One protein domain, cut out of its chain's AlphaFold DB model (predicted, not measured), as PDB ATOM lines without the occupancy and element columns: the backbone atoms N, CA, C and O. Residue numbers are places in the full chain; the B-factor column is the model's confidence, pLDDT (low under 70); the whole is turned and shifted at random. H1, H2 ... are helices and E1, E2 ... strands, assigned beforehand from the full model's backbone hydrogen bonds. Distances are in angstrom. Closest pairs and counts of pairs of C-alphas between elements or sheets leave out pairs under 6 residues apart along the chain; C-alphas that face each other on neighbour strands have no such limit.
ATOM      1  N   TYR A 122      29.461 -11.476 -33.099       95.81
ATOM      2  CA  TYR A 122      30.912 -11.492 -33.210       95.81
ATOM      3  C   TYR A 122      31.563 -12.138 -31.994       95.81
ATOM      4  O   TYR A 122      31.479 -11.604 -30.892       95.81
ATOM      5  N   ASN A 123      32.299 -13.226 -32.213       97.38
ATOM      6  CA  ASN A 123      33.076 -13.908 -31.181       97.38
ATOM      7  C   ASN A 123      34.549 -13.899 -31.580       97.38
ATOM      8  O   ASN A 123      34.888 -14.039 -32.758       97.38
ATOM      9  N   PHE A 124      35.445 -13.770 -30.605       98.12
ATOM     10  CA  PHE A 124      36.856 -14.045 -30.848       98.12
ATOM     11  C   PHE A 124      37.085 -15.545 -30.953       98.12
ATOM     12  O   PHE A 124      36.635 -16.319 -30.109       98.12
ATOM     13  N   VAL A 125      37.816 -15.937 -31.990       98.38
ATOM     14  CA  VAL A 125      38.229 -17.312 -32.245       98.38
ATOM     15  C   VAL A 125      39.748 -17.412 -32.295       98.38
ATOM     16  O   VAL A 125      40.450 -16.442 -32.592       98.38
ATOM     17  N   SER A 126      40.248 -18.606 -32.013       98.19
ATOM     18  CA  SER A 126      41.659 -18.966 -32.064       98.19
ATOM     19  C   SER A 126      41.824 -20.354 -32.672       98.19
ATOM     20  O   SER A 126      40.860 -21.030 -33.043       98.19
ATOM     21  N   ARG A 127      43.076 -20.791 -32.755       97.62
ATOM     22  CA  ARG A 127      43.408 -22.207 -32.890       97.62
ATOM     23  C   ARG A 127      43.276 -22.910 -31.540       97.62
ATOM     24  O   ARG A 127      43.573 -22.289 -30.519       97.62
ATOM     25  N   VAL A 128      42.928 -24.197 -31.551       98.00
ATOM     26  CA  VAL A 128      42.970 -25.045 -30.345       98.00
ATOM     27  C   VAL A 128      44.388 -25.181 -29.781       98.00
ATOM     28  O   VAL A 128      44.567 -25.436 -28.597       98.00
ATOM     29  N   GLU A 129      45.410 -25.023 -30.629       98.06
ATOM     30  CA  GLU A 129      46.807 -25.122 -30.210       98.06
ATOM     31  C   GLU A 129      47.302 -23.890 -29.440       98.06
ATOM     32  O   GLU A 129      48.402 -23.950 -28.897       98.06
ATOM     33  N   LEU A 130      46.552 -22.778 -29.392       98.19
ATOM     34  CA  LEU A 130      46.945 -21.615 -28.590       98.19
ATOM     35  C   LEU A 130      47.067 -22.026 -27.118       98.19
ATOM     36  O   LEU A 130      46.195 -22.701 -26.584       98.19
ATOM     37  N   ASP A 131      48.174 -21.662 -26.475       97.88
ATOM     38  CA  ASP A 131      48.480 -22.181 -25.146       97.88
ATOM     39  C   ASP A 131      47.358 -21.925 -24.115       97.88
ATOM     40  O   ASP A 131      46.752 -20.849 -24.057       97.88
ATOM     41  N   TYR A 132      47.093 -22.941 -23.284       98.38
ATOM     42  CA  TYR A 132      46.049 -22.905 -22.260       98.38
ATOM     43  C   TYR A 132      46.246 -21.731 -21.303       98.38
ATOM     44  O   TYR A 132      45.298 -20.982 -21.055       98.38
ATOM     45  N   ASP A 133      47.462 -21.561 -20.779       97.62
ATOM     46  CA  ASP A 133      47.756 -20.536 -19.780       97.62
ATOM     47  C   ASP A 133      47.666 -19.140 -20.411       97.62
ATOM     48  O   ASP A 133      47.200 -18.206 -19.756       97.62
ATOM     49  N   VAL A 134      48.021 -18.994 -21.695       97.94
ATOM     50  CA  VAL A 134      47.837 -17.745 -22.456       97.94
ATOM     51  C   VAL A 134      46.358 -17.355 -22.543       97.94
ATOM     52  O   VAL A 134      46.005 -16.225 -22.193       97.94
ATOM     53  N   VAL A 135      45.479 -18.269 -22.969       98.50
ATOM     54  CA  VAL A 135      44.037 -17.979 -23.089       98.50
ATOM     55  C   VAL A 135      43.395 -17.761 -21.720       98.50
ATOM     56  O   VAL A 135      42.599 -16.835 -21.564       98.50
ATOM     57  N   TYR A 136      43.758 -18.562 -20.715       98.56
ATOM     58  CA  TYR A 136      43.233 -18.402 -19.359       98.56
ATOM     59  C   TYR A 136      43.633 -17.048 -18.766       98.56
ATOM     60  O   TYR A 136      42.780 -16.313 -18.278       98.56
ATOM     61  N   THR A 137      44.915 -16.676 -18.873       98.31
ATOM     62  CA  THR A 137      45.428 -15.383 -18.387       98.31
ATOM     63  C   THR A 137      44.740 -14.216 -19.088       98.31
ATOM     64  O   THR A 137      44.412 -13.220 -18.443       98.31
ATOM     65  N   PHE A 138      44.497 -14.329 -20.398       98.44
ATOM     66  CA  PHE A 138      43.755 -13.327 -21.159       98.44
ATOM     67  C   PHE A 138      42.340 -13.122 -20.598       98.44
ATOM     68  O   PHE A 138      41.981 -11.993 -20.260       98.44
ATOM     69  N   LEU A 139      41.560 -14.199 -20.455       98.69
ATOM     70  CA  LEU A 139      40.176 -14.139 -19.972       98.69
ATOM     71  C   LEU A 139      40.091 -13.666 -18.516       98.69
ATOM     72  O   LEU A 139      39.302 -12.775 -18.213       98.69
ATOM     73  N   GLU A 140      40.943 -14.204 -17.639       98.56
ATOM     74  CA  GLU A 140      41.021 -13.808 -16.228       98.56
ATOM     75  C   GLU A 140      41.346 -12.315 -16.099       98.56
ATOM     76  O   GLU A 140      40.661 -11.587 -15.382       98.56
ATOM     77  N   THR A 141      42.332 -11.827 -16.859       98.44
ATOM     78  CA  THR A 141      42.707 -10.407 -16.835       98.44
ATOM     79  C   THR A 141      41.586  -9.525 -17.370       98.44
ATOM     80  O   THR A 141      41.266  -8.513 -16.752       98.44
ATOM     81  N   MET A 142      40.975  -9.895 -18.503       98.31
ATOM     82  CA  MET A 142      39.867  -9.138 -19.090       98.31
ATOM     83  C   MET A 142      38.683  -9.065 -18.118       98.31
ATOM     84  O   MET A 142      38.080  -8.004 -17.961       98.31
ATOM     85  N   TRP A 143      38.382 -10.161 -17.420       98.50
ATOM     86  CA  TRP A 143      37.360 -10.181 -16.383       98.50
ATOM     87  C   TRP A 143      37.717  -9.269 -15.210       98.50
ATOM     88  O   TRP A 143      36.885  -8.462 -14.798       98.50
ATOM     89  N   ASP A 144      38.943  -9.336 -14.695       98.38
ATOM     90  CA  ASP A 144      39.394  -8.524 -13.560       98.38
ATOM     91  C   ASP A 144      39.358  -7.014 -13.845       98.38
ATOM     92  O   ASP A 144      39.060  -6.226 -12.943       98.38
ATOM     93  N   VAL A 145      39.621  -6.609 -15.091       98.19
ATOM     94  CA  VAL A 145      39.679  -5.199 -15.520       98.19
ATOM     95  C   VAL A 145      38.421  -4.721 -16.249       98.19
ATOM     96  O   VAL A 145      38.414  -3.628 -16.807       98.19
ATOM     97  N   ARG A 146      37.333  -5.502 -16.249       97.62
ATOM     98  CA  ARG A 146      36.110  -5.189 -17.017       97.62
ATOM     99  C   ARG A 146      35.475  -3.834 -16.690       97.62
ATOM    100  O   ARG A 146      34.950  -3.186 -17.586       97.62
ATOM    101  N   GLU A 147      35.562  -3.380 -15.437       97.50
ATOM    102  CA  GLU A 147      35.083  -2.043 -15.047       97.50
ATOM    103  C   GLU A 147      35.922  -0.940 -15.723       97.50
ATOM    104  O   GLU A 147      35.368   0.011 -16.271       97.50
ATOM    105  N   ASP A 148      37.251  -1.099 -15.760       97.88
ATOM    106  CA  ASP A 148      38.158  -0.158 -16.431       97.88
ATOM    107  C   ASP A 148      37.966  -0.196 -17.962       97.88
ATOM    108  O   ASP A 148      38.019   0.841 -18.626       97.88
ATOM    109  N   LEU A 149      37.681  -1.377 -18.527       97.62
ATOM    110  CA  LEU A 149      37.321  -1.535 -19.940       97.62
ATOM    111  C   LEU A 149      36.024  -0.798 -20.281       97.62
ATOM    112  O   LEU A 149      35.977  -0.097 -21.291       97.62
ATOM    113  N   ALA A 150      34.987  -0.936 -19.452       96.69
ATOM    114  CA  ALA A 150      33.707  -0.259 -19.643       96.69
ATOM    115  C   ALA A 150      33.844   1.270 -19.552       96.69
ATOM    116  O   ALA A 150      33.214   1.993 -20.329       96.69
ATOM    117  N   ASP A 151      34.693   1.761 -18.644       96.12
ATOM    118  CA  ASP A 151      35.007   3.185 -18.506       96.12
ATOM    119  C   ASP A 151      35.779   3.737 -19.720       96.12
ATOM    120  O   ASP A 151      35.506   4.859 -20.162       96.12
ATOM    121  N   GLU A 152      36.728   2.972 -20.271       96.06
ATOM    122  CA  GLU A 152      37.499   3.373 -21.457       96.06
ATOM    123  C   GLU A 152      36.653   3.302 -22.736       96.06
ATOM    124  O   GLU A 152      36.692   4.208 -23.575       96.06
ATOM    125  N   PHE A 153      35.860   2.241 -22.889       93.94
ATOM    126  CA  PHE A 153      35.013   2.030 -24.053       93.94
ATOM    127  C   PHE A 153      33.695   1.353 -23.663       93.94
ATOM    128  O   PHE A 153      33.634   0.153 -23.411       93.94
ATOM    129  N   GLY A 154      32.602   2.122 -23.705       92.75
ATOM    130  CA  GLY A 154      31.302   1.727 -23.144       92.75
ATOM    131  C   GLY A 154      30.675   0.435 -23.683       92.75
ATOM    132  O   GLY A 154      29.774  -0.096 -23.043       92.75
ATOM    133  N   ILE A 155      31.151  -0.109 -24.810       93.12
ATOM    134  CA  ILE A 155      30.708  -1.428 -25.294       93.12
ATOM    135  C   ILE A 155      31.073  -2.561 -24.327       93.12
ATOM    136  O   ILE A 155      30.361  -3.553 -24.257       93.12
ATOM    137  N   PHE A 156      32.143  -2.403 -23.543       96.75
ATOM    138  CA  PHE A 156      32.574  -3.416 -22.581       96.75
ATOM    139  C   PHE A 156      31.742  -3.427 -21.297       96.75
ATOM    140  O   PHE A 156      31.902  -4.329 -20.484       96.75
ATOM    141  N   ALA A 157      30.805  -2.486 -21.123       96.81
ATOM    142  CA  ALA A 157      29.853  -2.534 -20.011       96.81
ATOM    143  C   ALA A 157      28.991  -3.810 -20.039       96.81
ATOM    144  O   ALA A 157      28.547  -4.278 -18.996       96.81
ATOM    145  N   PHE A 158      28.790  -4.405 -21.220       97.12
ATOM    146  CA  PHE A 158      28.070  -5.670 -21.370       97.12
ATOM    147  C   PHE A 158      28.855  -6.861 -20.798       97.12
ATOM    148  O   PHE A 158      28.252  -7.785 -20.262       97.12
ATOM    149  N   HIS A 159      30.193  -6.806 -20.792       97.69
ATOM    150  CA  HIS A 159      31.047  -7.843 -20.194       97.69
ATOM    151  C   HIS A 159      31.025  -7.852 -18.657       97.69
ATOM    152  O   HIS A 159      31.657  -8.719 -18.052       97.69
ATOM    153  N   GLU A 160      30.294  -6.935 -18.006       96.81
ATOM    154  CA  GLU A 160      29.957  -7.060 -16.582       96.81
ATOM    155  C   GLU A 160      29.038  -8.254 -16.296       96.81
ATOM    156  O   GLU A 160      29.084  -8.796 -15.186       96.81
ATOM    157  N   ASP A 161      28.220  -8.658 -17.274       97.88
ATOM    158  CA  ASP A 161      27.330  -9.810 -17.184       97.88
ATOM    159  C   ASP A 161      28.063 -11.090 -17.624       97.88
ATOM    160  O   ASP A 161      28.460 -11.189 -18.787       97.88
ATOM    161  N   PRO A 162      28.244 -12.089 -16.739       98.12
ATOM    162  CA  PRO A 162      28.825 -13.376 -17.106       98.12
ATOM    163  C   PRO A 162      28.144 -14.061 -18.297       98.12
ATOM    164  O   PRO A 162      28.833 -14.693 -19.096       98.12
ATOM    165  N   GLU A 163      26.816 -13.950 -18.438       98.31
ATOM    166  CA  GLU A 163      26.089 -14.623 -19.528       98.31
ATOM    167  C   GLU A 163      26.465 -14.039 -20.897       98.31
ATOM    168  O   GLU A 163      26.518 -14.772 -21.886       98.31
ATOM    169  N   PHE A 164      26.837 -12.755 -20.943       98.19
ATOM    170  CA  PHE A 164      27.253 -12.087 -22.172       98.19
ATOM    171  C   PHE A 164      28.498 -12.728 -22.795       98.19
ATOM    172  O   PHE A 164      28.627 -12.743 -24.009       98.19
ATOM    173  N   TRP A 165      29.400 -13.319 -22.004       98.38
ATOM    174  CA  TRP A 165      30.660 -13.893 -22.505       98.38
ATOM    175  C   TRP A 165      30.473 -15.125 -23.397       98.38
ATOM    176  O   TRP A 165      31.340 -15.425 -24.223       98.38
ATOM    177  N   VAL A 166      29.355 -15.830 -23.223       98.06
ATOM    178  CA  VAL A 166      28.985 -17.046 -23.965       98.06
ATOM    179  C   VAL A 166      27.760 -16.833 -24.861       98.06
ATOM    180  O   VAL A 166      27.275 -17.780 -25.486       98.06
ATOM    181  N   GLN A 167      27.255 -15.598 -24.926       96.62
ATOM    182  CA  GLN A 167      26.127 -15.223 -25.766       96.62
ATOM    183  C   GLN A 167      26.431 -15.521 -27.236       96.62
ATOM    184  O   GLN A 167      27.560 -15.370 -27.702       96.62
ATOM    185  N   ASN A 168      25.411 -15.997 -27.955       96.25
ATOM    186  CA  ASN A 168      25.478 -16.280 -29.388       96.25
ATOM    187  C   ASN A 168      26.706 -17.121 -29.798       96.25
ATOM    188  O   ASN A 168      27.328 -16.902 -30.841       96.25
ATOM    189  N   HIS A 169      27.067 -18.104 -28.963       96.62
ATOM    190  CA  HIS A 169      28.115 -19.070 -29.280       96.62
ATOM    191  C   HIS A 169      27.832 -19.788 -30.613       96.62
ATOM    192  O   HIS A 169      26.697 -20.121 -30.951       96.62
ATOM    193  N   TYR A 170      28.887 -20.067 -31.372       96.19
ATOM    194  CA  TYR A 170      28.791 -20.786 -32.636       96.19
ATOM    195  C   TYR A 170      28.618 -22.283 -32.405       96.19
ATOM    196  O   TYR A 170      29.558 -22.985 -32.031       96.19
ATOM    197  N   GLU A 171      27.422 -22.797 -32.676       92.94
ATOM    198  CA  GLU A 171      27.175 -24.236 -32.658       92.94
ATOM    199  C   GLU A 171      28.158 -24.985 -33.577       92.94
ATOM    200  O   GLU A 171      28.396 -24.595 -34.725       92.94
ATOM    201  N   GLY A 172      28.721 -26.094 -33.096       93.62
ATOM    202  CA  GLY A 172      29.679 -26.908 -33.849       93.62
ATOM    203  C   GLY A 172      31.077 -26.299 -34.010       93.62
ATOM    204  O   GLY A 172      31.881 -26.857 -34.757       93.62
ATOM    205  N   ILE A 173      31.377 -25.183 -33.335       97.31
ATOM    206  CA  ILE A 173      32.748 -24.728 -33.081       97.31
ATOM    207  C   ILE A 173      32.963 -24.788 -31.564       97.31
ATOM    208  O   ILE A 173      32.306 -24.047 -30.833       97.31
ATOM    209  N   PRO A 174      33.850 -25.651 -31.048       98.31
ATOM    210  CA  PRO A 174      34.023 -25.791 -29.610       98.31
ATOM    211  C   PRO A 174      34.666 -24.548 -28.982       98.31
ATOM    212  O   PRO A 174      35.414 -23.815 -29.625       98.31
ATOM    213  N   PHE A 175      34.418 -24.317 -27.698       98.81
ATOM    214  CA  PHE A 175      35.203 -23.393 -26.893       98.81
ATOM    215  C   PHE A 175      36.608 -23.937 -26.661       98.81
ATOM    216  O   PHE A 175      36.821 -25.144 -26.490       98.81
ATOM    217  N   HIS A 176      37.562 -23.015 -26.596       98.75
ATOM    218  CA  HIS A 176      38.923 -23.307 -26.183       98.75
ATOM    219  C   HIS A 176      38.923 -23.966 -24.789       98.75
ATOM    220  O   HIS A 176      38.139 -23.533 -23.938       98.75
ATOM    221  N   PRO A 177      39.793 -24.956 -24.496       98.69
ATOM    222  CA  PRO A 177      39.798 -25.647 -23.202       98.69
ATOM    223  C   PRO A 177      39.866 -24.691 -22.004       98.69
ATOM    224  O   PRO A 177      39.085 -24.824 -21.066       98.69
ATOM    225  N   ALA A 178      40.731 -23.675 -22.082       98.69
ATOM    226  CA  ALA A 178      40.847 -22.645 -21.049       98.69
ATOM    227  C   ALA A 178      39.599 -21.760 -20.923       98.69
ATOM    228  O   ALA A 178      39.235 -21.384 -19.814       98.69
ATOM    229  N   ALA A 179      38.936 -21.443 -22.040       98.81
ATOM    230  CA  ALA A 179      37.708 -20.656 -22.018       98.81
ATOM    231  C   ALA A 179      36.567 -21.445 -21.372       98.81
ATOM    232  O   ALA A 179      35.875 -20.929 -20.503       98.81
ATOM    233  N   ALA A 180      36.425 -22.722 -21.730       98.75
ATOM    234  CA  ALA A 180      35.438 -23.605 -21.125       98.75
ATOM    235  C   ALA A 180      35.624 -23.737 -19.609       98.75
ATOM    236  O   ALA A 180      34.663 -23.587 -18.854       98.75
ATOM    237  N   ASP A 181      36.861 -23.963 -19.165       98.75
ATOM    238  CA  ASP A 181      37.170 -24.106 -17.744       98.75
ATOM    239  C   ASP A 181      36.948 -22.773 -17.000       98.75
ATOM    240  O   ASP A 181      36.363 -22.772 -15.921       98.75
ATOM    241  N   PHE A 182      37.283 -21.627 -17.607       98.81
ATOM    242  CA  PHE A 182      36.968 -20.299 -17.065       98.81
ATOM    243  C   PHE A 182      35.451 -20.065 -16.918       98.81
ATOM    244  O   PHE A 182      34.975 -19.658 -15.855       98.81
ATOM    245  N   TYR A 183      34.661 -20.385 -17.948       98.75
ATOM    246  CA  TYR A 183      33.200 -20.240 -17.917       98.75
ATOM    247  C   TYR A 183      32.517 -21.165 -16.915       98.75
ATOM    248  O   TYR A 183      31.489 -20.801 -16.339       98.75
ATOM    249  N   GLN A 184      33.079 -22.350 -16.693       98.44
ATOM    250  CA  GLN A 184      32.561 -23.301 -15.722       98.44
ATOM    251  C   GLN A 184      32.952 -22.931 -14.288       98.44
ATOM    252  O   GLN A 184      32.098 -22.933 -13.403       98.44
ATOM    253  N   ASP A 185      34.232 -22.654 -14.049       97.88
ATOM    254  CA  ASP A 185      34.784 -22.608 -12.697       97.88
ATOM    255  C   ASP A 185      34.776 -21.191 -12.095       97.88
ATOM    256  O   ASP A 185      34.591 -21.061 -10.881       97.88
ATOM    257  N   GLU A 186      34.921 -20.143 -12.917       97.81
ATOM    258  CA  GLU A 186      34.982 -18.745 -12.456       97.81
ATOM    259  C   GLU A 186      33.664 -17.988 -12.670       97.81
ATOM    260  O   GLU A 186      33.224 -17.252 -11.781       97.81
ATOM    261  N   LEU A 187      33.013 -18.179 -13.824       98.06
ATOM    262  CA  LEU A 187      31.796 -17.438 -14.183       98.06
ATOM    263  C   LEU A 187      30.477 -18.175 -13.886       98.06
ATOM    264  O   LEU A 187      29.450 -17.512 -13.767       98.06
ATOM    265  N   ASP A 188      30.491 -19.502 -13.697       98.25
ATOM    266  CA  ASP A 188      29.293 -20.344 -13.461       98.25
ATOM    267  C   ASP A 188      28.216 -20.195 -14.562       98.25
ATOM    268  O   ASP A 188      27.016 -20.215 -14.288       98.25
ATOM    269  N   VAL A 189      28.651 -20.038 -15.822       98.38
ATOM    270  CA  VAL A 189      27.777 -19.865 -17.008       98.38
ATOM    271  C   VAL A 189      27.894 -20.990 -18.036       98.38
ATOM    272  O   VAL A 189      27.234 -20.960 -19.073       98.38
ATOM    273  N   TRP A 190      28.716 -22.008 -17.773       98.19
ATOM    274  CA  TRP A 190      28.860 -23.145 -18.680       98.19
ATOM    275  C   TRP A 190      27.554 -23.946 -18.827       98.19
ATOM    276  O   TRP A 190      26.939 -24.354 -17.839       98.19
ATOM    277  N   SER A 191      27.164 -24.227 -20.072       97.06
ATOM    278  CA  SER A 191      26.004 -25.049 -20.434       97.06
ATOM    279  C   SER A 191      26.431 -26.422 -20.960       97.06
ATOM    280  O   SER A 191      27.426 -26.543 -21.669       97.06
ATOM    281  N   ASP A 192      25.630 -27.460 -20.690       94.88
ATOM    282  CA  ASP A 192      25.807 -28.808 -21.266       94.88
ATOM    283  C   ASP A 192      25.650 -28.829 -22.805       94.88
ATOM    284  O   ASP A 192      25.975 -29.830 -23.445       94.88
ATOM    285  N   GLU A 193      25.106 -27.759 -23.390       95.75
ATOM    286  CA  GLU A 193      24.972 -27.572 -24.840       95.75
ATOM    287  C   GLU A 193      26.268 -27.065 -25.486       95.75
ATOM    288  O   GLU A 193      26.457 -27.243 -26.688       95.75
ATOM    289  N   PHE A 194      27.175 -26.482 -24.698       97.75
ATOM    290  CA  PHE A 194      28.455 -26.001 -25.196       97.75
ATOM    291  C   PHE A 194      29.424 -27.161 -25.422       97.75
ATOM    292  O   PHE A 194      29.506 -28.118 -24.645       97.75
ATOM    293  N   GLU A 195      30.215 -27.049 -26.482       98.06
ATOM    294  CA  GLU A 195      31.269 -28.006 -26.794       98.06
ATOM    295  C   GLU A 195      32.603 -27.468 -26.270       98.06
ATOM    296  O   GLU A 195      32.970 -26.334 -26.552       98.06
ATOM    297  N   ARG A 196      33.341 -28.272 -25.499       98.31
ATOM    298  CA  ARG A 196      34.723 -27.980 -25.085       98.31
ATOM    299  C   ARG A 196      35.667 -28.760 -25.990       98.31
ATOM    300  O   ARG A 196      35.483 -29.968 -26.139       98.31
ATOM    301  N   ALA A 197      36.678 -28.100 -26.548       98.12
ATOM    302  CA  ALA A 197      37.700 -28.780 -27.338       98.12
ATOM    303  C   ALA A 197      38.569 -29.694 -26.455       98.12
ATOM    304  O   ALA A 197      38.721 -29.477 -25.244       98.12
ATOM    305  N   ASP A 198      39.157 -30.719 -27.067       96.88
ATOM    306  CA  ASP A 198      40.236 -31.466 -26.427       96.88
ATOM    307  C   ASP A 198      41.498 -30.588 -26.395       96.88
ATOM    308  O   ASP A 198      41.763 -29.821 -27.318       96.88
ATOM    309  N   GLU A 199      42.296 -30.690 -25.331       92.88
ATOM    310  CA  GLU A 199      43.598 -30.019 -25.304       92.88
ATOM    311  C   GLU A 199      44.507 -30.601 -26.390       92.88
ATOM    312  O   GLU A 199      44.653 -31.822 -26.512       92.88
ATOM    313  N   SER A 200      45.131 -29.717 -27.167       92.25
ATOM    314  CA  SER A 200      46.085 -30.116 -28.193       92.25
ATOM    315  C   SER A 200      47.375 -30.669 -27.573       92.25
ATOM    316  O   SER A 200      47.904 -30.134 -26.600       92.25
ATOM    317  N   ASP A 201      47.926 -31.724 -28.182       90.81
ATOM    318  CA  ASP A 201      49.282 -32.206 -27.873       90.81
ATOM    319  C   ASP A 201      50.370 -31.237 -28.401       90.81
ATOM    320  O   ASP A 201      51.510 -31.260 -27.923       90.81
ATOM    321  N   ASP A 202      50.030 -30.414 -29.400       92.75
ATOM    322  CA  ASP A 202      50.872 -29.364 -29.974       92.75
ATOM    323  C   ASP A 202      50.471 -28.002 -29.385       92.75
ATOM    324  O   ASP A 202      49.310 -27.606 -29.472       92.75
ATOM    325  N   VAL A 203      51.436 -27.285 -28.804       93.62
ATOM    326  CA  VAL A 203      51.208 -26.010 -28.105       93.62
ATOM    327  C   VAL A 203      51.882 -24.858 -28.851       93.62
ATOM    328  O   VAL A 203      53.078 -24.912 -29.163       93.62
ATOM    329  N   LEU A 204      51.108 -23.809 -29.109       92.06
ATOM    330  CA  LEU A 204      51.530 -22.509 -29.612       92.06
ATOM    331  C   LEU A 204      51.663 -21.548 -28.430       92.06
ATOM    332  O   LEU A 204      50.717 -20.881 -28.016       92.06
ATOM    333  N   GLU A 205      52.879 -21.487 -27.900       93.12
ATOM    334  CA  GLU A 205      53.281 -20.501 -26.900       93.12
ATOM    335  C   GLU A 205      53.286 -19.098 -27.523       93.12
ATOM    336  O   GLU A 205      53.828 -18.901 -28.618       93.12
ATOM    337  N   ALA A 206      52.754 -18.114 -26.802       93.31
ATOM    338  CA  ALA A 206      52.724 -16.731 -27.250       93.31
ATOM    339  C   ALA A 206      52.965 -15.761 -26.085       93.31
ATOM    340  O   ALA A 206      52.194 -15.713 -25.134       93.31
ATOM    341  N   ASP A 207      54.001 -14.928 -26.209       95.81
ATOM    342  CA  ASP A 207      54.228 -13.779 -25.312       95.81
ATOM    343  C   ASP A 207      53.403 -12.542 -25.755       95.81
ATOM    344  O   ASP A 207      53.377 -11.497 -25.093       95.81
ATOM    345  N   THR A 208      52.735 -12.636 -26.911       97.75
ATOM    346  CA  THR A 208      51.888 -11.591 -27.492       97.75
ATOM    347  C   THR A 208      50.661 -12.220 -28.143       97.75
ATOM    348  O   THR A 208      50.821 -13.072 -29.011       97.75
ATOM    349  N   ILE A 209      49.459 -11.763 -27.789       98.06
ATOM    350  CA  ILE A 209      48.225 -12.059 -28.524       98.06
ATOM    351  C   ILE A 209      47.998 -10.931 -29.523       98.06
ATOM    352  O   ILE A 209      47.601  -9.819 -29.167       98.06
ATOM    353  N   ARG A 210      48.246 -11.217 -30.799       98.25
ATOM    354  CA  ARG A 210      47.861 -10.339 -31.903       98.25
ATOM    355  C   ARG A 210      46.393 -10.597 -32.208       98.25
ATOM    356  O   ARG A 210      46.026 -11.714 -32.570       98.25
ATOM    357  N   MET A 211      45.573  -9.566 -32.037       96.94
ATOM    358  CA  MET A 211      44.122  -9.612 -32.176       96.94
ATOM    359  C   MET A 211      43.684  -8.791 -33.382       96.94
ATOM    360  O   MET A 211      43.861  -7.571 -33.384       96.94
ATOM    361  N   LYS A 212      43.062  -9.422 -34.381       96.06
ATOM    362  CA  LYS A 212      42.430  -8.694 -35.494       96.06
ATOM    363  C   LYS A 212      40.918  -8.593 -35.331       96.06
ATOM    364  O   LYS A 212      40.253  -9.570 -34.991       96.06
ATOM    365  N   THR A 213      40.387  -7.407 -35.616       91.94
ATOM    366  CA  THR A 213      38.945  -7.175 -35.752       91.94
ATOM    367  C   THR A 213      38.614  -6.756 -37.176       91.94
ATOM    368  O   THR A 213      38.490  -7.618 -38.036       91.94
ATOM    369  N   SER A 214      38.516  -5.459 -37.438       86.94
ATOM    370  CA  SER A 214      38.013  -4.879 -38.687       86.94
ATOM    371  C   SER A 214      38.868  -3.704 -39.162       86.94
ATOM    372  O   SER A 214      39.902  -3.376 -38.570       86.94
ATOM    373  N   GLU A 215      38.432  -3.056 -40.244       83.00
ATOM    374  CA  GLU A 215      39.109  -1.903 -40.827       83.00
ATOM    375  C   GLU A 215      39.231  -0.735 -39.833       83.00
ATOM    376  O   GLU A 215      38.409  -0.537 -38.926       83.00
ATOM    377  N   GLN A 216      40.249   0.100 -40.041       81.25
ATOM    378  CA  GLN A 216      40.447   1.312 -39.253       81.25
ATOM    379  C   GLN A 216      39.244   2.262 -39.371       81.25
ATOM    380  O   GLN A 216      38.750   2.534 -40.460       81.25
ATOM    381  N   GLY A 217      38.814   2.829 -38.240       72.81
ATOM    382  CA  GLY A 217      37.675   3.754 -38.179       72.81
ATOM    383  C   GLY A 217      36.327   3.080 -37.918       72.81
ATOM    384  O   GLY A 217      35.334   3.777 -37.718       72.81
ATOM    385  N   THR A 218      36.288   1.748 -37.860       78.56
ATOM    386  CA  THR A 218      35.129   0.995 -37.365       78.56
ATOM    387  C   THR A 218      35.102   0.961 -35.837       78.56
ATOM    388  O   THR A 218      36.147   1.025 -35.180       78.56
ATOM    389  N   THR A 219      33.912   0.800 -35.253       82.50
ATOM    390  CA  THR A 219      33.784   0.669 -33.796       82.50
ATOM    391  C   THR A 219      34.489  -0.579 -33.268       82.50
ATOM    392  O   THR A 219      35.131  -0.514 -32.226       82.50
ATOM    393  N   GLY A 220      34.452  -1.689 -34.017       86.00
ATOM    394  CA  GLY A 220      35.152  -2.923 -33.651       86.00
ATOM    395  C   GLY A 220      36.673  -2.778 -33.580       86.00
ATOM    396  O   GLY A 220      37.307  -3.407 -32.738       86.00
ATOM    397  N   HIS A 221      37.284  -1.930 -34.413       89.00
ATOM    398  CA  HIS A 221      38.717  -1.652 -34.298       89.00
ATOM    399  C   HIS A 221      39.031  -0.751 -33.099       89.00
ATOM    400  O   HIS A 221      39.921  -1.073 -32.316       89.00
ATOM    401  N   ALA A 222      38.264   0.327 -32.906       90.75
ATOM    402  CA  ALA A 222      38.470   1.252 -31.791       90.75
ATOM    403  C   ALA A 222      38.291   0.572 -30.419       90.75
ATOM    404  O   ALA A 222      39.084   0.795 -29.506       90.75
ATOM    405  N   ALA A 223      37.289  -0.303 -30.287       93.31
ATOM    406  CA  ALA A 223      37.079  -1.092 -29.080       93.31
ATOM    407  C   ALA A 223      38.231  -2.086 -28.835       93.31
ATOM    408  O   ALA A 223      38.636  -2.286 -27.694       93.31
ATOM    409  N   ASN A 224      38.808  -2.680 -29.885       95.62
ATOM    410  CA  ASN A 224      39.952  -3.587 -29.752       95.62
ATOM    411  C   ASN A 224      41.229  -2.840 -29.325       95.62
ATOM    412  O   ASN A 224      41.985  -3.335 -28.493       95.62
ATOM    413  N   GLU A 225      41.455  -1.623 -29.837       96.50
ATOM    414  CA  GLU A 225      42.552  -0.759 -29.377       96.50
ATOM    415  C   GLU A 225      42.408  -0.397 -27.891       96.50
ATOM    416  O   GLU A 225      43.393  -0.462 -27.152       96.50
ATOM    417  N   ALA A 226      41.193  -0.062 -27.445       96.50
ATOM    418  CA  ALA A 226      40.898   0.210 -26.039       96.50
ATOM    419  C   ALA A 226      41.144  -1.022 -25.152       96.50
ATOM    420  O   ALA A 226      41.831  -0.917 -24.136       96.50
ATOM    421  N   LEU A 227      40.664  -2.197 -25.577       97.81
ATOM    422  CA  LEU A 227      40.902  -3.464 -24.881       97.81
ATOM    423  C   LEU A 227      42.394  -3.742 -24.727       97.81
ATOM    424  O   LEU A 227      42.870  -3.966 -23.615       97.81
ATOM    425  N   ALA A 228      43.151  -3.659 -25.821       97.94
ATOM    426  CA  ALA A 228      44.588  -3.877 -25.782       97.94
ATOM    427  C   ALA A 228      45.293  -2.866 -24.863       97.94
ATOM    428  O   ALA A 228      46.191  -3.245 -24.114       97.94
ATOM    429  N   ALA A 229      44.900  -1.589 -24.892       97.69
ATOM    430  CA  ALA A 229      45.495  -0.559 -24.044       97.69
ATOM    431  C   ALA A 229      45.285  -0.849 -22.550       97.69
ATOM    432  O   ALA A 229      46.260  -0.856 -21.801       97.69
ATOM    433  N   VAL A 230      44.047  -1.142 -22.139       98.25
ATOM    434  CA  VAL A 230      43.719  -1.443 -20.737       98.25
ATOM    435  C   VAL A 230      44.386  -2.742 -20.294       98.25
ATOM    436  O   VAL A 230      45.053  -2.764 -19.267       98.25
ATOM    437  N   MET A 231      44.295  -3.822 -21.076       98.00
ATOM    438  CA  MET A 231      44.891  -5.105 -20.684       98.00
ATOM    439  C   MET A 231      46.416  -5.023 -20.535       98.00
ATOM    440  O   MET A 231      46.967  -5.562 -19.579       98.00
ATOM    441  N   ASN A 232      47.115  -4.310 -21.423       98.12
ATOM    442  CA  ASN A 232      48.574  -4.164 -21.343       98.12
ATOM    443  C   ASN A 232      49.057  -3.391 -20.103       98.12
ATOM    444  O   ASN A 232      50.215  -3.543 -19.720       98.12
ATOM    445  N   ASP A 233      48.207  -2.583 -19.462       97.38
ATOM    446  CA  ASP A 233      48.550  -1.933 -18.189       97.38
ATOM    447  C   ASP A 233      48.522  -2.920 -17.002       97.38
ATOM    448  O   ASP A 233      49.041  -2.612 -15.922       97.38
ATOM    449  N   HIS A 234      47.950  -4.113 -17.207       96.44
ATOM    450  CA  HIS A 234      47.723  -5.138 -16.186       96.44
ATOM    451  C   HIS A 234      48.431  -6.472 -16.469       96.44
ATOM    452  O   HIS A 234      48.515  -7.313 -15.574       96.44
ATOM    453  N   LEU A 235      48.981  -6.659 -17.671       94.69
ATOM    454  CA  LEU A 235      49.758  -7.837 -18.044       94.69
ATOM    455  C   LEU A 235      51.266  -7.573 -17.910       94.69
ATOM    456  O   LEU A 235      51.791  -6.580 -18.409       94.69
ATOM    457  N   ASP A 236      51.979  -8.492 -17.249       89.56
ATOM    458  CA  ASP A 236      53.436  -8.407 -17.061       89.56
ATOM    459  C   ASP A 236      54.222  -9.242 -18.093       89.56
ATOM    460  O   ASP A 236      55.248  -8.795 -18.614       89.56
ATOM    461  N   GLU A 237      53.781 -10.481 -18.344       89.81
ATOM    462  CA  GLU A 237      54.488 -11.471 -19.183       89.81
ATOM    463  C   GLU A 237      53.828 -11.678 -20.556       89.81
ATOM    464  O   GLU A 237      54.479 -12.164 -21.477       89.81
ATOM    465  N   LEU A 238      52.573 -11.247 -20.700       96.44
ATOM    466  CA  LEU A 238      51.783 -11.297 -21.927       96.44
ATOM    467  C   LEU A 238      51.558  -9.873 -22.447       96.44
ATOM    468  O   LEU A 238      51.492  -8.923 -21.674       96.44
ATOM    469  N   SER A 239      51.419  -9.713 -23.757       97.56
ATOM    470  CA  SER A 239      51.063  -8.432 -24.376       97.56
ATOM    471  C   SER A 239      49.926  -8.607 -25.368       97.56
ATOM    472  O   SER A 239      49.820  -9.650 -26.005       97.56
ATOM    473  N   ILE A 240      49.081  -7.593 -25.519       98.06
ATOM    474  CA  ILE A 240      47.969  -7.601 -26.475       98.06
ATOM    475  C   ILE A 240      48.249  -6.581 -27.574       98.06
ATOM    476  O   ILE A 240      48.556  -5.423 -27.294       98.06
ATOM    477  N   GLU A 241      48.130  -6.992 -28.831       97.81
ATOM    478  CA  GLU A 241      48.276  -6.105 -29.983       97.81
ATOM    479  C   GLU A 241      46.988  -6.076 -30.802       97.81
ATOM    480  O   GLU A 241      46.659  -7.042 -31.487       97.81
ATOM    481  N   ALA A 242      46.290  -4.940 -30.788       96.56
ATOM    482  CA  ALA A 242      45.162  -4.705 -31.678       96.56
ATOM    483  C   ALA A 242      45.649  -4.421 -33.109       96.56
ATOM    484  O   ALA A 242      46.483  -3.543 -33.342       96.56
ATOM    485  N   GLN A 243      45.111  -5.155 -34.080       95.62
ATOM    486  CA  GLN A 243      45.431  -5.034 -35.499       95.62
ATOM    487  C   GLN A 243      44.153  -4.867 -36.333       95.62
ATOM    488  O   GLN A 243      43.065  -5.298 -35.950       95.62
ATOM    489  N   THR A 244      44.288  -4.212 -37.485       91.00
ATOM    490  CA  THR A 244      43.212  -4.071 -38.475       91.00
ATOM    491  C   THR A 244      43.155  -5.283 -39.400       91.00
ATOM    492  O   THR A 244      44.186  -5.916 -39.644       91.00
ATOM    493  N   SER A 245      41.991  -5.525 -39.994       88.69
ATOM    494  CA  SER A 245      41.826  -6.432 -41.132       88.69
ATOM    495  C   SER A 245      40.721  -5.951 -42.069       88.69
ATOM    496  O   SER A 245      39.932  -5.079 -41.706       88.69
ATOM    497  N   ASP A 246      40.655  -6.554 -43.248       83.50
ATOM    498  CA  ASP A 246      39.606  -6.376 -44.244       83.50
ATOM    499  C   ASP A 246      38.333  -7.184 -43.891       83.50
ATOM    500  O   ASP A 246      37.325  -7.087 -44.587       83.50
ATOM    501  N   GLY A 247      38.339  -7.983 -42.811       84.50
ATOM    502  CA  GLY A 247      37.170  -8.741 -42.354       84.50
ATOM    503  C   GLY A 247      37.472 -10.116 -41.754       84.50
ATOM    504  O   GLY A 247      38.620 -10.499 -41.519       84.50
ATOM    505  N   SER A 248      36.404 -10.879 -41.501       86.94
ATOM    506  CA  SER A 248      36.459 -12.212 -40.881       86.94
ATOM    507  C   SER A 248      37.238 -13.233 -41.719       86.94
ATOM    508  O   SER A 248      37.969 -14.056 -41.173       86.94
ATOM    509  N   GLU A 249      37.134 -13.156 -43.044       88.69
ATOM    510  CA  GLU A 249      37.811 -14.041 -43.992       88.69
ATOM    511  C   GLU A 249      39.340 -13.900 -43.895       88.69
ATOM    512  O   GLU A 249      40.056 -14.905 -43.859       88.69
ATOM    513  N   GLU A 250      39.851 -12.662 -43.812       90.75
ATOM    514  CA  GLU A 250      41.282 -12.402 -43.598       90.75
ATOM    515  C   GLU A 250      41.722 -12.921 -42.230       90.75
ATOM    516  O   GLU A 250      42.746 -13.601 -42.136       90.75
ATOM    517  N   ASN A 251      40.931 -12.659 -41.184       94.06
ATOM    518  CA  ASN A 251      41.250 -13.082 -39.821       94.06
ATOM    519  C   ASN A 251      41.436 -14.597 -39.735       94.06
ATOM    520  O   ASN A 251      42.437 -15.058 -39.192       94.06
ATOM    521  N   ILE A 252      40.529 -15.380 -40.329       94.31
ATOM    522  CA  ILE A 252      40.663 -16.841 -40.373       94.31
ATOM    523  C   ILE A 252      41.927 -17.255 -41.140       94.31
ATOM    524  O   ILE A 252      42.661 -18.135 -40.688       94.31
ATOM    525  N   GLY A 253      42.204 -16.633 -42.289       93.31
ATOM    526  CA  GLY A 253      43.406 -16.924 -43.074       93.31
ATOM    527  C   GLY A 253      44.707 -16.645 -42.311       93.31
ATOM    528  O   GLY A 253      45.684 -17.396 -42.438       93.31
ATOM    529  N   ASP A 254      44.714 -15.599 -41.486       95.81
ATOM    530  CA  ASP A 254      45.843 -15.227 -40.641       95.81
ATOM    531  C   ASP A 254      45.985 -16.107 -39.398       95.81
ATOM    532  O   ASP A 254      47.118 -16.438 -39.044       95.81
ATOM    533  N   ILE A 255      44.881 -16.556 -38.793       96.62
ATOM    534  CA  ILE A 255      44.888 -17.587 -37.741       96.62
ATOM    535  C   ILE A 255      45.488 -18.879 -38.306       96.62
ATOM    536  O   ILE A 255      46.442 -19.426 -37.748       96.62
ATOM    537  N   ALA A 256      45.001 -19.332 -39.465       94.69
ATOM    538  CA  ALA A 256      45.494 -20.536 -40.133       94.69
ATOM    539  C   ALA A 256      46.989 -20.451 -40.487       94.69
ATOM    540  O   ALA A 256      47.694 -21.460 -40.511       94.69
ATOM    541  N   SER A 257      47.477 -19.242 -40.775       94.25
ATOM    542  CA  SER A 257      48.880 -18.979 -41.104       94.25
ATOM    543  C   SER A 257      49.753 -18.653 -39.886       94.25
ATOM    544  O   SER A 257      50.941 -18.388 -40.078       94.25
ATOM    545  N   GLU A 258      49.195 -18.669 -38.668       95.25
ATOM    546  CA  GLU A 258      49.867 -18.300 -37.407       95.25
ATOM    547  C   GLU A 258      50.419 -16.852 -37.416       95.25
ATOM    548  O   GLU A 258      51.389 -16.505 -36.731       95.25
ATOM    549  N   ASN A 259      49.811 -15.977 -38.224       96.62
ATOM    550  CA  ASN A 259      50.137 -14.551 -38.272       96.62
ATOM    551  C   ASN A 259      49.513 -13.784 -37.098       96.62
ATOM    552  O   ASN A 259      50.058 -12.747 -36.707       96.62
ATOM    553  N   ILE A 260      48.403 -14.297 -36.562       97.94
ATOM    554  CA  ILE A 260      47.691 -13.782 -35.394       97.94
ATOM    555  C   ILE A 260      47.267 -14.937 -34.482       97.94
ATOM    556  O   ILE A 260      47.096 -16.063 -34.947       97.94
ATOM    557  N   GLU A 261      47.079 -14.642 -33.198       98.19
ATOM    558  CA  GLU A 261      46.643 -15.613 -32.188       98.19
ATOM    559  C   GLU A 261      45.118 -15.669 -32.085       98.19
ATOM    560  O   GLU A 261      44.544 -16.744 -31.915       98.19
ATOM    561  N   MET A 262      44.463 -14.509 -32.200       98.12
ATOM    562  CA  MET A 262      43.013 -14.394 -32.117       98.12
ATOM    563  C   MET A 262      42.478 -13.442 -33.185       98.12
ATOM    564  O   MET A 262      43.085 -12.422 -33.520       98.12
ATOM    565  N   GLY A 263      41.298 -13.747 -33.699       96.81
ATOM    566  CA  GLY A 263      40.575 -12.875 -34.610       96.81
ATOM    567  C   GLY A 263      39.098 -12.929 -34.293       96.81
ATOM    568  O   GLY A 263      38.593 -13.989 -33.934       96.81
ATOM    569  N   PHE A 264      38.399 -11.804 -34.409       93.88
ATOM    570  CA  PHE A 264      36.948 -11.875 -34.351       93.88
ATOM    571  C   PHE A 264      36.416 -12.601 -35.607       93.88
ATOM    572  O   PHE A 264      37.031 -12.617 -36.685       93.88
ATOM    573  N   LEU A 265      35.278 -13.239 -35.458       93.88
ATOM    574  CA  LEU A 265      34.554 -13.930 -36.506       93.88
ATOM    575  C   LEU A 265      33.090 -13.540 -36.356       93.88
ATOM    576  O   LEU A 265      32.717 -13.071 -35.293       93.88
ATOM    577  N   GLN A 266      32.286 -13.693 -37.400       93.69
ATOM    578  CA  GLN A 266      30.839 -13.504 -37.338       93.69
ATOM    579  C   GLN A 266      30.117 -14.811 -37.700       93.69
ATOM    580  O   GLN A 266      30.673 -15.642 -38.424       93.69
ATOM    581  N   ASN A 267      28.897 -15.006 -37.197       94.62
ATOM    582  CA  ASN A 267      28.134 -16.263 -37.273       94.62
ATOM    583  C   ASN A 267      27.917 -16.821 -38.697       94.62
ATOM    584  O   ASN A 267      27.944 -18.038 -38.880       94.62
ATOM    585  N   TRP A 268      27.755 -15.985 -39.723       94.12
ATOM    586  CA  TRP A 268      27.678 -16.423 -41.121       94.12
ATOM    587  C   TRP A 268      29.006 -17.015 -41.611       94.12
ATOM    588  O   TRP A 268      29.016 -18.123 -42.148       94.12
ATOM    589  N   THR A 269      30.137 -16.338 -41.395       93.12
ATOM    590  CA  THR A 269      31.459 -16.875 -41.766       93.12
ATOM    591  C   THR A 269      31.803 -18.099 -40.899       93.12
ATOM    592  O   THR A 269      32.384 -19.062 -41.397       93.12
ATOM    593  N   ALA A 270      31.392 -18.132 -39.625       94.88
ATOM    594  CA  ALA A 270      31.528 -19.310 -38.761       94.88
ATOM    595  C   ALA A 270      30.779 -20.531 -39.320       94.88
ATOM    596  O   ALA A 270      31.323 -21.638 -39.359       94.88
ATOM    597  N   ARG A 271      29.556 -20.327 -39.830       94.44
ATOM    598  CA  ARG A 271      28.797 -21.358 -40.545       94.44
ATOM    599  C   ARG A 271      29.539 -21.832 -41.794       94.44
ATOM    600  O   ARG A 271      29.666 -23.039 -41.986       94.44
ATOM    601  N   GLU A 272      30.040 -20.918 -42.624       93.75
ATOM    602  CA  GLU A 272      30.793 -21.262 -43.839       93.75
ATOM    603  C   GLU A 272      32.062 -22.066 -43.534       93.75
ATOM    604  O   GLU A 272      32.333 -23.057 -44.217       93.75
ATOM    605  N   PHE A 273      32.794 -21.703 -42.476       93.69
ATOM    606  CA  PHE A 273      33.940 -22.468 -41.987       93.69
ATOM    607  C   PHE A 273      33.532 -23.894 -41.592       93.69
ATOM    608  O   PHE A 273      34.090 -24.865 -42.103       93.69
ATOM    609  N   ARG A 274      32.501 -24.034 -40.748       92.88
ATOM    610  CA  ARG A 274      31.974 -25.331 -40.284       92.88
ATOM    611  C   ARG A 274      31.473 -26.214 -41.430       92.88
ATOM    612  O   ARG A 274      31.626 -27.433 -41.397       92.88
ATOM    613  N   GLU A 275      30.851 -25.613 -42.437       93.38
ATOM    614  CA  GLU A 275      30.320 -26.316 -43.608       93.38
ATOM    615  C   GLU A 275      31.389 -26.632 -44.666       93.38
ATOM    616  O   GLU A 275      31.099 -27.355 -45.625       93.38
ATOM    617  N   GLY A 276      32.621 -26.138 -44.497       91.75
ATOM    618  CA  GLY A 276      33.696 -26.305 -45.470       91.75
ATOM    619  C   GLY A 276      33.358 -25.628 -46.797       91.75
ATOM    620  O   GLY A 276      33.493 -26.232 -47.862       91.75
ATOM    621  N   VAL A 277      32.849 -24.398 -46.736       92.62
ATOM    622  CA  VAL A 277      32.606 -23.551 -47.906       92.62
ATOM    623  C   VAL A 277      33.902 -22.822 -48.258       92.62
ATOM    624  O   VAL A 277      34.597 -22.318 -47.380       92.62
ATOM    625  N   ALA A 278      34.248 -22.756 -49.545       87.75
ATOM    626  CA  ALA A 278      35.427 -22.016 -49.994       87.75
ATOM    627  C   ALA A 278      35.363 -20.534 -49.552       87.75
ATOM    628  O   ALA A 278      34.306 -19.922 -49.708       87.75
ATOM    629  N   PRO A 279      36.473 -19.934 -49.071       87.62
ATOM    630  CA  PRO A 279      37.847 -20.450 -49.119       87.62
ATOM    631  C   PRO A 279      38.271 -21.300 -47.904       87.62
ATOM    632  O   PRO A 279      39.457 -21.589 -47.752       87.62
ATOM    633  N   PHE A 280      37.342 -21.671 -47.022       91.19
ATOM    634  CA  PHE A 280      37.634 -22.383 -45.774       91.19
ATOM    635  C   PHE A 280      37.746 -23.906 -45.935       91.19
ATOM    636  O   PHE A 280      38.210 -24.588 -45.028       91.19
ATOM    637  N   ASP A 281      37.365 -24.438 -47.098       90.50
ATOM    638  CA  ASP A 281      37.323 -25.871 -47.415       90.50
ATOM    639  C   ASP A 281      38.690 -26.574 -47.392       90.50
ATOM    640  O   ASP A 281      38.755 -27.795 -47.234       90.50
ATOM    641  N   ASP A 282      39.771 -25.804 -47.515       89.50
ATOM    642  CA  ASP A 282      41.157 -26.283 -47.530       89.50
ATOM    643  C   ASP A 282      41.952 -25.918 -46.252       89.50
ATOM    644  O   ASP A 282      43.175 -26.101 -46.214       89.50
ATOM    645  N   LEU A 283      41.306 -25.384 -45.208       89.69
ATOM    646  CA  LEU A 283      41.983 -25.025 -43.956       89.69
ATOM    647  C   LEU A 283      42.187 -26.249 -43.054       89.69
ATOM    648  O   LEU A 283      41.267 -27.022 -42.807       89.69
ATOM    649  N   ASP A 284      43.416 -26.416 -42.562       87.44
ATOM    650  CA  ASP A 284      43.856 -27.581 -41.780       87.44
ATOM    651  C   ASP A 284      44.244 -27.150 -40.358       87.44
ATOM    652  O   ASP A 284      45.418 -27.160 -39.985       87.44
ATOM    653  N   PHE A 285      43.253 -26.679 -39.595       93.38
ATOM    654  CA  PHE A 285      43.362 -26.434 -38.156       93.38
ATOM    655  C   PHE A 285      41.993 -26.582 -37.481       93.38
ATOM    656  O   PHE A 285      40.954 -26.426 -38.124       93.38
ATOM    657  N   GLU A 286      41.993 -26.867 -36.180       95.56
ATOM    658  CA  GLU A 286      40.777 -26.850 -35.367       95.56
ATOM    659  C   GLU A 286      40.576 -25.454 -34.774       95.56
ATOM    660  O   GLU A 286      41.414 -24.945 -34.024       95.56
ATOM    661  N   MET A 287      39.472 -24.820 -35.165       97.31
ATOM    662  CA  MET A 287      39.068 -23.518 -34.651       97.31
ATOM    663  C   MET A 287      38.357 -23.680 -33.312       97.31
ATOM    664  O   MET A 287      37.497 -24.546 -33.165       97.31
ATOM    665  N   THR A 288      38.667 -22.789 -32.377       98.44
ATOM    666  CA  THR A 288      37.992 -22.695 -31.086       98.44
ATOM    667  C   THR A 288      37.466 -21.295 -30.828       98.44
ATOM    668  O   THR A 288      38.104 -20.313 -31.201       98.44
ATOM    669  N   GLN A 289      36.331 -21.191 -30.144       98.25
ATOM    670  CA  GLN A 289      35.796 -19.925 -29.645       98.25
ATOM    671  C   GLN A 289      36.445 -19.553 -28.312       98.25
ATOM    672  O   GLN A 289      36.730 -20.424 -27.488       98.25
ATOM    673  N   VAL A 290      36.665 -18.257 -28.097       98.56
ATOM    674  CA  VAL A 290      37.279 -17.726 -26.877       98.56
ATOM    675  C   VAL A 290      36.242 -16.969 -26.063       98.56
ATOM    676  O   VAL A 290      35.887 -17.447 -24.996       98.56
ATOM    677  N   PHE A 291      35.717 -15.845 -26.560       98.25
ATOM    678  CA  PHE A 291      34.685 -15.052 -25.879       98.25
ATOM    679  C   PHE A 291      33.808 -14.295 -26.879       98.25
ATOM    680  O   PHE A 291      34.249 -13.980 -27.989       98.25
ATOM    681  N   HIS A 292      32.578 -13.995 -26.475       98.31
ATOM    682  CA  HIS A 292      31.668 -13.140 -27.226       98.31
ATOM    683  C   HIS A 292      32.072 -11.661 -27.121       98.31
ATOM    684  O   HIS A 292      32.393 -11.156 -26.041       98.31
ATOM    685  N   TYR A 293      32.078 -10.958 -28.253       96.44
ATOM    686  CA  TYR A 293      32.541  -9.577 -28.351       96.44
ATOM    687  C   TYR A 293      31.380  -8.582 -28.396       96.44
ATOM    688  O   TYR A 293      31.318  -7.697 -27.543       96.44
ATOM    689  N   TYR A 294      30.493  -8.716 -29.385       96.00
ATOM    690  CA  TYR A 294      29.251  -7.950 -29.502       96.00
ATOM    691  C   TYR A 294      28.327  -8.528 -30.581       96.00
ATOM    692  O   TYR A 294      28.774  -9.258 -31.469       96.00
ATOM    693  N   ASP A 295      27.076  -8.080 -30.577       96.56
ATOM    694  CA  ASP A 295      26.092  -8.303 -31.635       96.56
ATOM    695  C   ASP A 295      25.811  -7.024 -32.433       96.56
ATOM    696  O   ASP A 295      25.809  -5.911 -31.893       96.56
TER     697      ASP A 295
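What this domain is: This is residues 122 to 295 of the 342 residues of an uncharacterized protein of Natrarchaeobaculum sulfurireducens (UniProt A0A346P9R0). A strongly twisted five-stranded sheet makes the core of three layers, with H1 and H6 on one face and H7 and H8 on the other, while H4 and H5 pack on its edge strand E5. The helical hairpin of H2 and H3 sits farther out, H2 packing on H6, and residues 186 to 207 run along the outside from H5 to E2. The 174 printed residues have eight named helices and five named strands, along the chain E1 H1 H2 H3 H4 H5 E2 H6 E3 H7 E4 H8 E5; the mixed sheet has the order E3 E2 E4 E1 E5, and the class is mixed, helices and strands. The whole is compact and rounded, radius of gyration of the C-alphas 14.7 A, spans 41 by 37 by 30 A.

Where its parts are: E1, residues 122 to 127, begins at C-alpha 122 (30.912, -11.492, -33.210) and is 16.5 A long. H1 is 132 to 144, 18.1 A; H2 146 to 152; H3 154 to 160; H4 162 to 166; H5 177 to 185. E2 is 208 to 212; H6 219 to 232, 19.9 A; E3 239 to 243; H7 248 to 256; E4 262 to 266; H8 267 to 275. E5, 287 to 295, 20.2 A, ends at C-alpha 295 (26.092, -8.303, -31.635).

How they stand to each other: E3 and E2 are parallel (N 209 to O 239, 2.8 A), as are E2 and E4 (N 264 to O 212, 3.0 A). E1 is antiparallel to E4 (N 265 to O 123, 2.8 A) and to E5 (N 124 to O 291, 2.9 A); E5 bends by 72 degrees at residue 291. E2, H6, E3 form a strand-helix-strand unit, two parallel neighbour strands with a helix between; E3, H7, E4 and E4, H8, E5 are split ones, with a strand between; the three crossovers are right-handed. H6 comes closest to E3 at C-alphas 228 and 240, 5.1 A. H7, height over the sheet 7.7 A, is over E4 and E1. H1 touches H5 (C-alphas 136 and 178, 5.2 A) at a steep tilt of 43 degrees. H2 and H3 are a hairpin (C-alphas 150 and 156, 4.5 A). H6 touches H2 with residues 226 to 230 alone (C-alphas 227 and 149, 6.4 A). C-alphas 165 of H4 and 292 of E5 are 4.9 A apart. Every O i to N i+4 pair is within hydrogen-bond range in H1, H2, H5, H6, H7 and H8; H3 has 0 of 3 and H4 0 of 1, with O i to N i+3 in 3 of 4 and 2 of 2.

The domain as a whole: The farthest C-alphas, Asp 151 and Asp 282, are 41.8 A apart. The printed part has no cut. The links H5 to E2 and H8 to E5 are long. Mean pLDDT of the printed part is 95.1; no printed residue is under 70.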